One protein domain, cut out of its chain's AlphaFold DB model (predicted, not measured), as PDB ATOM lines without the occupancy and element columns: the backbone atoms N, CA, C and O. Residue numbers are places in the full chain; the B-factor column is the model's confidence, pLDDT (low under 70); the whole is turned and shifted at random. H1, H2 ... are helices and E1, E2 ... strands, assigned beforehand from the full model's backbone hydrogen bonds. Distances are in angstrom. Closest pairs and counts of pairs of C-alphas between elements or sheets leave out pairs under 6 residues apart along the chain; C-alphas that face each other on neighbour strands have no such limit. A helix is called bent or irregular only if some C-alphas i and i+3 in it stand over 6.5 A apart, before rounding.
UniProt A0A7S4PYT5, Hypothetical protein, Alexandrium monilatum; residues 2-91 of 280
ATOM      1  N   ARG A   2     109.596 -41.078  27.374       85.19
ATOM      2  CA  ARG A   2     110.910 -40.501  27.739       85.19
ATOM      3  C   ARG A   2     111.611 -39.847  26.539       85.19
ATOM      4  O   ARG A   2     112.140 -38.754  26.679       85.19
ATOM      5  N   TRP A   3     111.495 -40.449  25.356       89.69
ATOM      6  CA  TRP A   3     112.077 -39.941  24.108       89.69
ATOM      7  C   TRP A   3     111.631 -38.513  23.750       89.69
ATOM      8  O   TRP A   3     112.453 -37.712  23.331       89.69
ATOM      9  N   LYS A   4     110.362 -38.145  24.005       91.31
ATOM     10  CA  LYS A   4     109.858 -36.787  23.720       91.31
ATOM     11  C   LYS A   4     110.624 -35.714  24.501       91.31
ATOM     12  O   LYS A   4     110.864 -34.629  23.992       91.31
ATOM     13  N   LYS A   5     111.025 -36.032  25.739       91.38
ATOM     14  CA  LYS A   5     111.842 -35.144  26.576       91.38
ATOM     15  C   LYS A   5     113.268 -35.023  26.043       91.38
ATOM     16  O   LYS A   5     113.806 -33.927  26.049       91.38
ATOM     17  N   ILE A   6     113.845 -36.122  25.553       91.31
ATOM     18  CA  ILE A   6     115.174 -36.118  24.923       91.31
ATOM     19  C   ILE A   6     115.157 -35.230  23.677       91.31
ATOM     20  O   ILE A   6     115.978 -34.332  23.567       91.31
ATOM     21  N   VAL A   7     114.171 -35.407  22.795       92.06
ATOM     22  CA  VAL A   7     114.018 -34.569  21.596       92.06
ATOM     23  C   VAL A   7     113.801 -33.097  21.965       92.06
ATOM     24  O   VAL A   7     114.380 -32.221  21.332       92.06
ATOM     25  N   ALA A   8     113.031 -32.801  23.018       93.38
ATOM     26  CA  ALA A   8     112.890 -31.429  23.509       93.38
ATOM     27  C   ALA A   8     114.229 -30.842  23.996       93.38
ATOM     28  O   ALA A   8     114.530 -29.695  23.686       93.38
ATOM     29  N   LEU A   9     115.063 -31.620  24.696       93.12
ATOM     30  CA  LEU A   9     116.413 -31.190  25.085       93.12
ATOM     31  C   LEU A   9     117.315 -30.972  23.864       93.12
ATOM     32  O   LEU A   9     117.996 -29.953  23.798       93.12
ATOM     33  N   CYS A  10     117.286 -31.873  22.878       94.31
ATOM     34  CA  CYS A  10     117.981 -31.688  21.602       94.31
ATOM     35  C   CYS A  10     117.569 -30.367  20.945       94.31
ATOM     36  O   CYS A  10     118.423 -29.595  20.528       94.31
ATOM     37  N   TYR A  11     116.274 -30.046  20.926       94.31
ATOM     38  CA  TYR A  11     115.804 -28.770  20.398       94.31
ATOM     39  C   TYR A  11     116.352 -27.575  21.190       94.31
ATOM     40  O   TYR A  11     116.891 -26.646  20.596       94.31
ATOM     41  N   ILE A  12     116.292 -27.613  22.522       93.69
ATOM     42  CA  ILE A  12     116.770 -26.517  23.381       93.69
ATOM     43  C   ILE A  12     118.268 -26.246  23.182       93.69
ATOM     44  O   ILE A  12     118.670 -25.089  23.107       93.69
ATOM     45  N   TYR A  13     119.095 -27.290  23.085       94.12
ATOM     46  CA  TYR A  13     120.554 -27.139  23.064       94.12
ATOM     47  C   TYR A  13     121.185 -27.156  21.666       94.12
ATOM     48  O   TYR A  13     122.312 -26.679  21.514       94.12
ATOM     49  N   ASN A  14     120.500 -27.693  20.649       96.06
ATOM     50  CA  ASN A  14     121.092 -27.948  19.329       96.06
ATOM     51  C   ASN A  14     120.370 -27.247  18.170       96.06
ATOM     52  O   ASN A  14     120.956 -27.152  17.096       96.06
ATOM     53  N   SER A  15     119.141 -26.740  18.349       94.12
ATOM     54  CA  SER A  15     118.343 -26.169  17.242       94.12
ATOM     55  C   SER A  15     119.044 -25.031  16.503       94.12
ATOM     56  O   SER A  15     119.032 -25.009  15.276       94.12
ATOM     57  N   PHE A  16     119.700 -24.119  17.224       94.44
ATOM     58  CA  PHE A  16     120.416 -23.002  16.609       94.44
ATOM     59  C   PHE A  16     121.547 -23.486  15.693       94.44
ATOM     60  O   PHE A  16     121.622 -23.088  14.533       94.44
ATOM     61  N   ALA A  17     122.389 -24.402  16.182       96.19
ATOM     62  CA  ALA A  17     123.466 -24.975  15.381       96.19
ATOM     63  C   ALA A  17     122.931 -25.800  14.206       96.19
ATOM     64  O   ALA A  17     123.478 -25.722  13.111       96.19
ATOM     65  N   ALA A  18     121.842 -26.545  14.412       96.44
ATOM     66  CA  ALA A  18     121.180 -27.293  13.352       96.44
ATOM     67  C   ALA A  18     120.656 -26.380  12.239       96.44
ATOM     68  O   ALA A  18     120.862 -26.673  11.064       96.44
ATOM     69  N   MET A  19     120.034 -25.255  12.598       94.75
ATOM     70  CA  MET A  19     119.539 -24.259  11.650       94.75
ATOM     71  C   MET A  19     120.688 -23.624  10.863       94.75
ATOM     72  O   MET A  19     120.675 -23.660   9.636       94.75
ATOM     73  N   ILE A  20     121.707 -23.097  11.549       96.88
ATOM     74  CA  ILE A  20     122.857 -22.463  10.892       96.88
ATOM     75  C   ILE A  20     123.610 -23.467  10.017       96.88
ATOM     76  O   ILE A  20     123.884 -23.176   8.858       96.88
ATOM     77  N   GLY A  21     123.901 -24.665  10.526       96.69
ATOM     78  CA  GLY A  21     124.609 -25.689   9.762       96.69
ATOM     79  C   GLY A  21     123.831 -26.161   8.533       96.69
ATOM     80  O   GLY A  21     124.430 -26.367   7.483       96.69
ATOM     81  N   SER A  22     122.502 -26.264   8.626       95.62
ATOM     82  CA  SER A  22     121.637 -26.578   7.482       95.62
ATOM     83  C   SER A  22     121.639 -25.462   6.430       95.62
ATOM     84  O   SER A  22     121.779 -25.748   5.243       95.62
ATOM     85  N   ILE A  23     121.574 -24.193   6.851       93.44
ATOM     86  CA  ILE A  23     121.664 -23.035   5.944       93.44
ATOM     87  C   ILE A  23     123.027 -23.001   5.245       93.44
ATOM     88  O   ILE A  23     123.084 -22.854   4.028       93.44
ATOM     89  N   LEU A  24     124.121 -23.180   5.989       96.25
ATOM     90  CA  LEU A  24     125.474 -23.210   5.427       96.25
ATOM     91  C   LEU A  24     125.659 -24.374   4.448       96.25
ATOM     92  O   LEU A  24     126.257 -24.183   3.392       96.25
ATOM     93  N   ALA A  25     125.115 -25.553   4.759       94.88
ATOM     94  CA  ALA A  25     125.107 -26.680   3.832       94.88
ATOM     95  C   ALA A  25     124.331 -26.344   2.550       94.88
ATOM     96  O   ALA A  25     124.818 -26.624   1.460       94.88
ATOM     97  N   GLY A  26     123.174 -25.689   2.660       91.75
ATOM     98  CA  GLY A  26     122.396 -25.240   1.504       91.75
ATOM     99  C   GLY A  26     123.138 -24.232   0.633       91.75
ATOM    100  O   GLY A  26     123.176 -24.390  -0.584       91.75
ATOM    101  N   LEU A  27     123.786 -23.239   1.248       92.00
ATOM    102  CA  LEU A  27     124.615 -22.266   0.535       92.00
ATOM    103  C   LEU A  27     125.794 -22.942  -0.169       92.00
ATOM    104  O   LEU A  27     126.059 -22.644  -1.329       92.00
ATOM    105  N   LEU A  28     126.471 -23.881   0.497       92.94
ATOM    106  CA  LEU A  28     127.554 -24.650  -0.110       92.94
ATOM    107  C   LEU A  28     127.057 -25.455  -1.317       92.94
ATOM    108  O   LEU A  28     127.674 -25.402  -2.374       92.94
ATOM    109  N   LEU A  29     125.932 -26.160  -1.186       91.00
ATOM    110  CA  LEU A  29     125.344 -26.927  -2.287       91.00
ATOM    111  C   LEU A  29     124.977 -26.021  -3.464       91.00
ATOM    112  O   LEU A  29     125.324 -26.340  -4.594       91.00
ATOM    113  N   MET A  30     124.363 -24.866  -3.199       86.44
ATOM    114  CA  MET A  30     124.050 -23.875  -4.229       86.44
ATOM    115  C   MET A  30     125.314 -23.409  -4.963       86.44
ATOM    116  O   MET A  30     125.333 -23.384  -6.189       86.44
ATOM    117  N   LEU A  31     126.392 -23.097  -4.234       89.06
ATOM    118  CA  LEU A  31     127.669 -22.692  -4.831       89.06
ATOM    119  C   LEU A  31     128.278 -23.797  -5.705       89.06
ATOM    120  O   LEU A  31     128.803 -23.504  -6.776       89.06
ATOM    121  N   LEU A  32     128.190 -25.059  -5.276       89.62
ATOM    122  CA  LEU A  32     128.696 -26.211  -6.029       89.62
ATOM    123  C   LEU A  32     127.893 -26.504  -7.309       89.62
ATOM    124  O   LEU A  32     128.420 -27.157  -8.211       89.62
ATOM    125  N   GLN A  33     126.648 -26.020  -7.391       87.44
ATOM    126  CA  GLN A  33     125.773 -26.137  -8.563       87.44
ATOM    127  C   GLN A  33     125.891 -24.958  -9.545       87.44
ATOM    128  O   GLN A  33     125.337 -25.041 -10.639       87.44
ATOM    129  N   LEU A  34     126.598 -23.875  -9.191       84.44
ATOM    130  CA  LEU A  34     126.814 -22.739 -10.095       84.44
ATOM    131  C   LEU A  34     127.601 -23.160 -11.339       84.44
ATOM    132  O   LEU A  34     128.574 -23.907 -11.237       84.44
ATOM    133  N   ASP A  35     127.270 -22.573 -12.491       79.38
ATOM    134  CA  ASP A  35     127.882 -22.901 -13.789       79.38
ATOM    135  C   ASP A  35     129.408 -22.800 -13.816       79.38
ATOM    136  O   ASP A  35     130.074 -23.546 -14.529       79.38
ATOM    137  N   ARG A  36     129.974 -21.879 -13.029       83.62
ATOM    138  CA  ARG A  36     131.429 -21.692 -12.946       83.62
ATOM    139  C   ARG A  36     132.142 -22.796 -12.165       83.62
ATOM    140  O   ARG A  36     133.344 -22.956 -12.340       83.62
ATOM    141  N   VAL A  37     131.433 -23.497 -11.281       86.19
ATOM    142  CA  VAL A  37     131.989 -24.537 -10.402       86.19
ATOM    143  C   VAL A  37     131.627 -25.926 -10.925       86.19
ATOM    144  O   VAL A  37     132.501 -26.784 -10.990       86.19
ATOM    145  N   ALA A  38     130.364 -26.126 -11.320       82.38
ATOM    146  CA  ALA A  38     129.830 -27.312 -11.996       82.38
ATOM    147  C   ALA A  38     130.248 -28.664 -11.376       82.38
ATOM    148  O   ALA A  38     130.428 -29.651 -12.088       82.38
ATOM    149  N   LEU A  39     130.411 -28.712 -10.049       86.75
ATOM    150  CA  LEU A  39     130.870 -29.908  -9.333       86.75
ATOM    151  C   LEU A  39     129.705 -30.829  -8.948       86.75
ATOM    152  O   LEU A  39     129.885 -32.034  -8.784       86.75
ATOM    153  N   LEU A  40     128.508 -30.256  -8.812       85.06
ATOM    154  CA  LEU A  40     127.244 -30.976  -8.692       85.06
ATOM    155  C   LEU A  40     126.389 -30.763  -9.949       85.06
ATOM    156  O   LEU A  40     126.558 -29.749 -10.633       85.06
ATOM    157  N   PRO A  41     125.449 -31.683 -10.249       81.25
ATOM    158  CA  PRO A  41     124.492 -31.495 -11.331       81.25
ATOM    159  C   PRO A  41     123.788 -30.144 -11.222       81.25
ATOM    160  O   PRO A  41     123.399 -29.715 -10.126       81.25
ATOM    161  N   ARG A  42     123.643 -29.488 -12.376       74.88
ATOM    162  CA  ARG A  42     123.008 -28.175 -12.488       74.88
ATOM    163  C   ARG A  42     121.577 -28.211 -11.966       74.88
ATOM    164  O   ARG A  42     120.959 -29.272 -11.868       74.88
ATOM    165  N   LEU A  43     121.081 -27.030 -11.615       71.56
ATOM    166  CA  LEU A  43     119.676 -26.839 -11.293       71.56
ATOM    167  C   LEU A  43     118.839 -27.305 -12.489       71.56
ATOM    168  O   LEU A  43     119.154 -26.991 -13.636       71.56
ATOM    169  N   GLU A  44     117.821 -28.112 -12.219       67.75
ATOM    170  CA  GLU A  44     116.935 -28.599 -13.268       67.75
ATOM    171  C   GLU A  44     116.000 -27.449 -13.659       67.75
ATOM    172  O   GLU A  44     115.336 -26.868 -12.795       67.75
ATOM    173  N   GLU A  45     115.990 -27.087 -14.944       66.94
ATOM    174  CA  GLU A  45     115.041 -26.111 -15.480       66.94
ATOM    175  C   GLU A  45     113.662 -26.767 -15.577       66.94
ATOM    176  O   GLU A  45     113.484 -27.765 -16.274       66.94
ATOM    177  N   HIS A  46     112.669 -26.185 -14.908       65.75
ATOM    178  CA  HIS A  46     111.272 -26.565 -15.079       65.75
ATOM    179  C   HIS A  46     110.435 -25.356 -15.493       65.75
ATOM    180  O   HIS A  46     110.525 -24.275 -14.907       65.75
ATOM    181  N   GLU A  47     109.589 -25.550 -16.502       68.56
ATOM    182  CA  GLU A  47     108.623 -24.541 -16.927       68.56
ATOM    183  C   GLU A  47     107.390 -24.588 -16.022       68.56
ATOM    184  O   GLU A  47     106.683 -25.591 -15.927       68.56
ATOM    185  N   VAL A  48     107.133 -23.479 -15.332       67.75
ATOM    186  CA  VAL A  48     105.980 -23.301 -14.454       67.75
ATOM    187  C   VAL A  48     105.085 -22.219 -15.042       67.75
ATOM    188  O   VAL A  48     105.479 -21.059 -15.187       67.75
ATOM    189  N   GLN A  49     103.842 -22.579 -15.356       65.44
ATOM    190  CA  GLN A  49     102.832 -21.623 -15.791       65.44
ATOM    191  C   GLN A  49     102.262 -20.898 -14.561       65.44
ATOM    192  O   GLN A  49     101.560 -21.486 -13.744       65.44
ATOM    193  N   THR A  50     102.580 -19.614 -14.401       60.72
ATOM    194  CA  THR A  50     102.083 -18.757 -13.313       60.72
ATOM    195  C   THR A  50     101.300 -17.583 -13.891       60.72
ATOM    196  O   THR A  50     101.844 -16.790 -14.649       60.72
ATOM    197  N   VAL A  51     100.011 -17.474 -13.537       68.69
ATOM    198  CA  VAL A  51      99.106 -16.355 -13.896       68.69
ATOM    199  C   VAL A  51      99.248 -15.922 -15.368       68.69
ATOM    200  O   VAL A  51      99.533 -14.770 -15.680       68.69
ATOM    201  N   GLY A  52      99.102 -16.876 -16.291       71.38
ATOM    202  CA  GLY A  52      99.145 -16.617 -17.736       71.38
ATOM    203  C   GLY A  52     100.543 -16.465 -18.353       71.38
ATOM    204  O   GLY A  52     100.633 -16.331 -19.569       71.38
ATOM    205  N   ALA A  53     101.623 -16.537 -17.570       66.06
ATOM    206  CA  ALA A  53     102.997 -16.516 -18.071       66.06
ATOM    207  C   ALA A  53     103.715 -17.845 -17.794       66.06
ATOM    208  O   ALA A  53     103.665 -18.371 -16.683       66.06
ATOM    209  N   LEU A  54     104.417 -18.377 -18.795       73.81
ATOM    210  CA  LEU A  54     105.385 -19.458 -18.601       73.81
ATOM    211  C   LEU A  54     106.673 -18.851 -18.039       73.81
ATOM    212  O   LEU A  54     107.292 -17.999 -18.677       73.81
ATOM    213  N   ARG A  55     107.065 -19.261 -16.831       72.88
ATOM    214  CA  ARG A  55     108.356 -18.912 -16.231       72.88
ATOM    215  C   ARG A  55     109.201 -20.166 -16.087       72.88
ATOM    216  O   ARG A  55     108.718 -21.180 -15.593       72.88
ATOM    217  N   LYS A  56     110.465 -20.077 -16.488       69.81
ATOM    218  CA  LYS A  56     111.467 -21.095 -16.181       69.81
ATOM    219  C   LYS A  56     111.967 -20.872 -14.761       69.81
ATOM    220  O   LYS A  56     112.449 -19.784 -14.452       69.81
ATOM    221  N   ASN A  57     111.821 -21.883 -13.915       66.62
ATOM    222  CA  ASN A  57     112.406 -21.914 -12.583       66.62
ATOM    223  C   ASN A  57     113.564 -22.912 -12.585       66.62
ATOM    224  O   ASN A  57     113.423 -24.027 -13.083       66.62
ATOM    225  N   GLU A  58     114.691 -22.505 -12.012       68.19
ATOM    226  CA  GLU A  58     115.860 -23.356 -11.797       68.19
ATOM    227  C   GLU A  58     115.860 -23.831 -10.350       68.19
ATOM    228  O   GLU A  58     115.934 -23.018  -9.425       68.19
ATOM    229  N   GLU A  59     115.759 -25.142 -10.124       66.94
ATOM    230  CA  GLU A  59     115.646 -25.672  -8.766       66.94
ATOM    231  C   GLU A  59     116.555 -26.881  -8.514       66.94
ATOM    232  O   GLU A  59     116.786 -27.729  -9.373       66.94
ATOM    233  N   GLY A  60     117.108 -26.954  -7.298       70.81
ATOM    234  CA  GLY A  60     118.085 -27.970  -6.909       70.81
ATOM    235  C   GLY A  60     117.486 -29.019  -5.982       70.81
ATOM    236  O   GLY A  60     117.089 -28.710  -4.856       70.81
ATOM    237  N   MET A  61     117.476 -30.283  -6.413       74.94
ATOM    238  CA  MET A  61     117.015 -31.407  -5.584       74.94
ATOM    239  C   MET A  61     117.962 -31.717  -4.413       74.94
ATOM    240  O   MET A  61     117.517 -32.162  -3.355       74.94
ATOM    241  N   PHE A  62     119.261 -31.435  -4.556       82.31
ATOM    242  CA  PHE A  62     120.258 -31.731  -3.523       82.31
ATOM    243  C   PHE A  62     119.978 -30.987  -2.216       82.31
ATOM    244  O   PHE A  62     119.928 -31.610  -1.157       82.31
ATOM    245  N   ALA A  63     119.714 -29.680  -2.268       83.62
ATOM    246  CA  ALA A  63     119.422 -28.898  -1.067       83.62
ATOM    247  C   ALA A  63     118.178 -29.415  -0.315       83.62
ATOM    248  O   ALA A  63     118.150 -29.406   0.912       83.62
ATOM    249  N   GLN A  64     117.178 -29.941  -1.026       80.69
ATOM    250  CA  GLN A  64     115.946 -30.450  -0.413       80.69
ATOM    251  C   GLN A  64     116.154 -31.723   0.402       80.69
ATOM    252  O   GLN A  64     115.413 -31.960   1.349       80.69
ATOM    253  N   ILE A  65     117.155 -32.533   0.063       84.19
ATOM    254  CA  ILE A  65     117.458 -33.779   0.777       84.19
ATOM    255  C   ILE A  65     118.548 -33.530   1.821       84.19
ATOM    256  O   ILE A  65     118.413 -33.903   2.990       84.19
ATOM    257  N   PHE A  66     119.624 -32.858   1.417       89.69
ATOM    258  CA  PHE A  66     120.801 -32.675   2.254       89.69
ATOM    259  C   PHE A  66     120.585 -31.647   3.361       89.69
ATOM    260  O   PHE A  66     121.025 -31.894   4.484       89.69
ATOM    261  N   CYS A  67     119.888 -30.532   3.117       91.88
ATOM    262  CA  CYS A  67     119.666 -29.543   4.174       91.88
ATOM    263  C   CYS A  67     118.848 -30.134   5.330       91.88
ATOM    264  O   CYS A  67     119.277 -29.971   6.483       91.88
ATOM    265  N   PRO A  68     117.744 -30.874   5.087       92.44
ATOM    266  CA  PRO A  68     117.030 -31.515   6.176       92.44
ATOM    267  C   PRO A  68     117.836 -32.606   6.880       92.44
ATOM    268  O   PRO A  68     117.777 -32.727   8.104       92.44
ATOM    269  N   PHE A  69     118.628 -33.373   6.131       93.75
ATOM    270  CA  PHE A  69     119.514 -34.382   6.704       93.75
ATOM    271  C   PHE A  69     120.554 -33.760   7.647       93.75
ATOM    272  O   PHE A  69     120.663 -34.172   8.802       93.75
ATOM    273  N   VAL A  70     121.261 -32.716   7.198       96.12
ATOM    274  CA  VAL A  70     122.233 -31.971   8.013       96.12
ATOM    275  C   VAL A  70     121.560 -31.388   9.253       96.12
ATOM    276  O   VAL A  70     122.092 -31.521  10.355       96.12
ATOM    277  N   PHE A  71     120.367 -30.806   9.101       95.81
ATOM    278  CA  PHE A  71     119.592 -30.301  10.231       95.81
ATOM    279  C   PHE A  71     119.324 -31.403  11.265       95.81
ATOM    280  O   PHE A  71     119.596 -31.199  12.444       95.81
ATOM    281  N   LEU A  72     118.835 -32.578  10.853       95.38
ATOM    282  CA  LEU A  72     118.532 -33.684  11.770       95.38
ATOM    283  C   LEU A  72     119.785 -34.226  12.463       95.38
ATOM    284  O   LEU A  72     119.761 -34.461  13.672       95.38
ATOM    285  N   VAL A  73     120.885 -34.390  11.725       96.25
ATOM    286  CA  VAL A  73     122.161 -34.855  12.284       96.25
ATOM    287  C   VAL A  73     122.658 -33.886  13.352       96.25
ATOM    288  O   VAL A  73     122.971 -34.307  14.464       96.25
ATOM    289  N   LEU A  74     122.678 -32.585  13.061       97.38
ATOM    290  CA  LEU A  74     123.101 -31.578  14.032       97.38
ATOM    291  C   LEU A  74     122.115 -31.483  15.202       97.38
ATOM    292  O   LEU A  74     122.531 -31.463  16.357       97.38
ATOM    293  N   LEU A  75     120.807 -31.517  14.949       96.31
ATOM    294  CA  LEU A  75     119.800 -31.471  16.006       96.31
ATOM    295  C   LEU A  75     119.992 -32.613  17.014       96.31
ATOM    296  O   LEU A  75     119.887 -32.388  18.219       96.31
ATOM    297  N   LEU A  76     120.289 -33.826  16.550       95.19
ATOM    298  CA  LEU A  76     120.442 -34.994  17.415       95.19
ATOM    299  C   LEU A  76     121.835 -35.097  18.043       95.19
ATOM    300  O   LEU A  76     121.935 -35.456  19.216       95.19
ATOM    301  N   TYR A  77     122.887 -34.760  17.290       96.19
ATOM    302  CA  TYR A  77     124.263 -35.115  17.643       96.19
ATOM    303  C   TYR A  77     125.203 -33.934  17.916       96.19
ATOM    304  O   TYR A  77     126.388 -34.147  18.175       96.19
ATOM    305  N   TRP A  78     124.726 -32.685  17.890       96.31
ATOM    306  CA  TRP A  78     125.608 -31.518  18.014       96.31
ATOM    307  C   TRP A  78     126.446 -31.502  19.297       96.31
ATOM    308  O   TRP A  78     127.632 -31.187  19.236       96.31
ATOM    309  N   GLN A  79     125.895 -31.901  20.449       95.06
ATOM    310  CA  GLN A  79     126.689 -31.956  21.686       95.06
ATOM    311  C   GLN A  79     127.809 -33.009  21.609       95.06
ATOM    312  O   GLN A  79     128.915 -32.751  22.078       95.06
ATOM    313  N   GLN A  80     127.566 -34.164  20.981       95.12
ATOM    314  CA  GLN A  80     128.591 -35.197  20.792       95.12
ATOM    315  C   GLN A  80     129.652 -34.757  19.780       95.12
ATOM    316  O   GLN A  80     130.836 -35.016  19.989       95.12
ATOM    317  N   ILE A  81     129.246 -34.071  18.707       95.38
ATOM    318  CA  ILE A  81     130.168 -33.485  17.725       95.38
ATOM    319  C   ILE A  81     131.078 -32.470  18.426       95.38
ATOM    320  O   ILE A  81     132.295 -32.580  18.326       95.38
ATOM    321  N   ARG A  82     130.514 -31.544  19.211       95.88
ATOM    322  CA  ARG A  82     131.289 -30.574  20.003       95.88
ATOM    323  C   ARG A  82     132.283 -31.250  20.939       95.88
ATOM    324  O   ARG A  82     133.446 -30.866  20.933       95.88
ATOM    325  N   ALA A  83     131.849 -32.275  21.675       95.38
ATOM    326  CA  ALA A  83     132.725 -33.028  22.569       95.38
ATOM    327  C   ALA A  83     133.919 -33.641  21.820       95.38
ATOM    328  O   ALA A  83     135.056 -33.518  22.266       95.38
ATOM    329  N   ARG A  84     133.678 -34.267  20.658       96.12
ATOM    330  CA  ARG A  84     134.740 -34.861  19.828       96.12
ATOM    331  C   ARG A  84     135.692 -33.825  19.232       96.12
ATOM    332  O   ARG A  84     136.849 -34.145  18.999       96.12
ATOM    333  N   LEU A  85     135.215 -32.604  19.005       96.06
ATOM    334  CA  LEU A  85     136.024 -31.477  18.540       96.06
ATOM    335  C   LEU A  85     136.739 -30.733  19.684       96.06
ATOM    336  O   LEU A  85     137.347 -29.697  19.438       96.06
ATOM    337  N   GLY A  86     136.647 -31.212  20.931       94.62
ATOM    338  CA  GLY A  86     137.240 -30.541  22.094       94.62
ATOM    339  C   GLY A  86     136.573 -29.206  22.450       94.62
ATOM    340  O   GLY A  86     137.142 -28.403  23.184       94.62
ATOM    341  N   LEU A  87     135.370 -28.945  21.930       94.50
ATOM    342  CA  LEU A  87     134.606 -27.737  22.222       94.50
ATOM    343  C   LEU A  87     133.820 -27.905  23.525       94.50
ATOM    344  O   LEU A  87     133.358 -28.996  23.856       94.50
ATOM    345  N   PHE A  88     133.589 -26.791  24.223       91.88
ATOM    346  CA  PHE A  88     132.739 -26.764  25.414       91.88
ATOM    347  C   PHE A  88     131.369 -27.398  25.131       91.88
ATOM    348  O   PHE A  88     130.753 -27.092  24.114       91.88
ATOM    349  N   THR A  89     130.860 -28.232  26.035       91.88
ATOM    350  CA  THR A  89     129.523 -28.836  25.933       91.88
ATOM    351  C   THR A  89     128.651 -28.418  27.099       91.88
ATOM    352  O   THR A  89     129.108 -28.384  28.242       91.88
ATOM    353  N   ALA A  90     127.372 -28.159  26.826       89.62
ATOM    354  CA  ALA A  90     126.421 -27.889  27.894       89.62
ATOM    355  C   ALA A  90     126.269 -29.141  28.773       89.62
ATOM    356  O   ALA A  90     125.959 -30.224  28.277       89.62
ATOM    357  N   SER A  91     126.477 -28.981  30.078       88.50
ATOM    358  CA  SER A  91     126.220 -30.027  31.066       88.50
ATOM    359  C   SER A  91     124.836 -29.823  31.665       88.50
ATOM    360  O   SER A  91     124.472 -28.707  32.031       88.50
TER     361      SER A  91
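What this domain is: This is residues 2 to 91 of the 280 residues of the protein "Hypothetical protein" of Alexandrium monilatum (UniProt A0A7S4PYT5). A two-stranded hairpin, E1 and E2, lies beyond one end of two long helical pieces, H1b and H2, which run opposite ways side by side; at the other end the arm H1a turns off to one side, and H2 kinks by 72 degrees near residue 77. The outline is long and flat, with spans of 56 by 31 by 15 A. The printed part has 90 residues, with two named helices and two named strands in the order H1, E1, E2, H2, and its class is mostly helix. The sheet has the order E1 - E2 and is antiparallel. The whole is only just loose, close to extended, with a radius of gyration of the C-alphas of 17.9 A.

Where its parts are: Strand E1 holds residues 44 to 50, 17.8 A from first to last C-alpha, and strand E2 residues 53 to 59, 18.2 A. Helix H2, residues 61 to 84, begins at C-alpha 61 at (117.015, -31.407, -5.584) and ends at C-alpha 84 at (134.740, -34.861, 19.828), 31.2 A away. It is irregular: C-alphas 76 and 79 are 8.2 A apart. Helix H1, residues 2 to 33, was assigned as one helix by its hydrogen bonds but is bent, with C-alphas 13 and 16 at 7.7 A. Its arm H1a, residues 2 to 13, begins at C-alpha 2 at (110.910, -40.501, 27.739) and is 17.1 A long; its arm H1b, residues 16 to 33, is 25.9 A long.

How they stand to each other: E1 and E2 form a hairpin of antiparallel neighbours, with 149 degrees between their directions. N 48 and O 55 are within hydrogen-bond range at 2.8 A, as are N 46 and O 57 at 2.9 A. E1 and H2 are apart, but only just, with the closest C-alphas at 8.2 A. H1b is apart from E2. H1b and H2 touch, with the C-alphas of Ala 18 and Phe 71 closest at 4.6 A. They run opposite ways at a steep tilt of 43 degrees. H1a touches H2 at residues 75 to 79 of H2 alone, with the C-alphas of Cys 10 and Leu 76 closest at 5.9 A; their lines are about perpendicular at 88 degrees. H1a and H1b are only just about perpendicular, at 70.2 degrees. In H1a and H1b every O i to N i+4 pair is within hydrogen-bond range; in H2 17 of 20 are.

The domain as a whole: The two C-alphas farthest apart, those of Gly 52 and Ser 91, are 57.4 A from each other. The printed part has no cut. The links E1 to E2 and E2 to H2 are tight, and H1 to E1 is a short link of 10 residues. The mean pLDDT of the printed part is 86.7; residues 44 to 51, residue 53 and residues 56 to 59 are under 70.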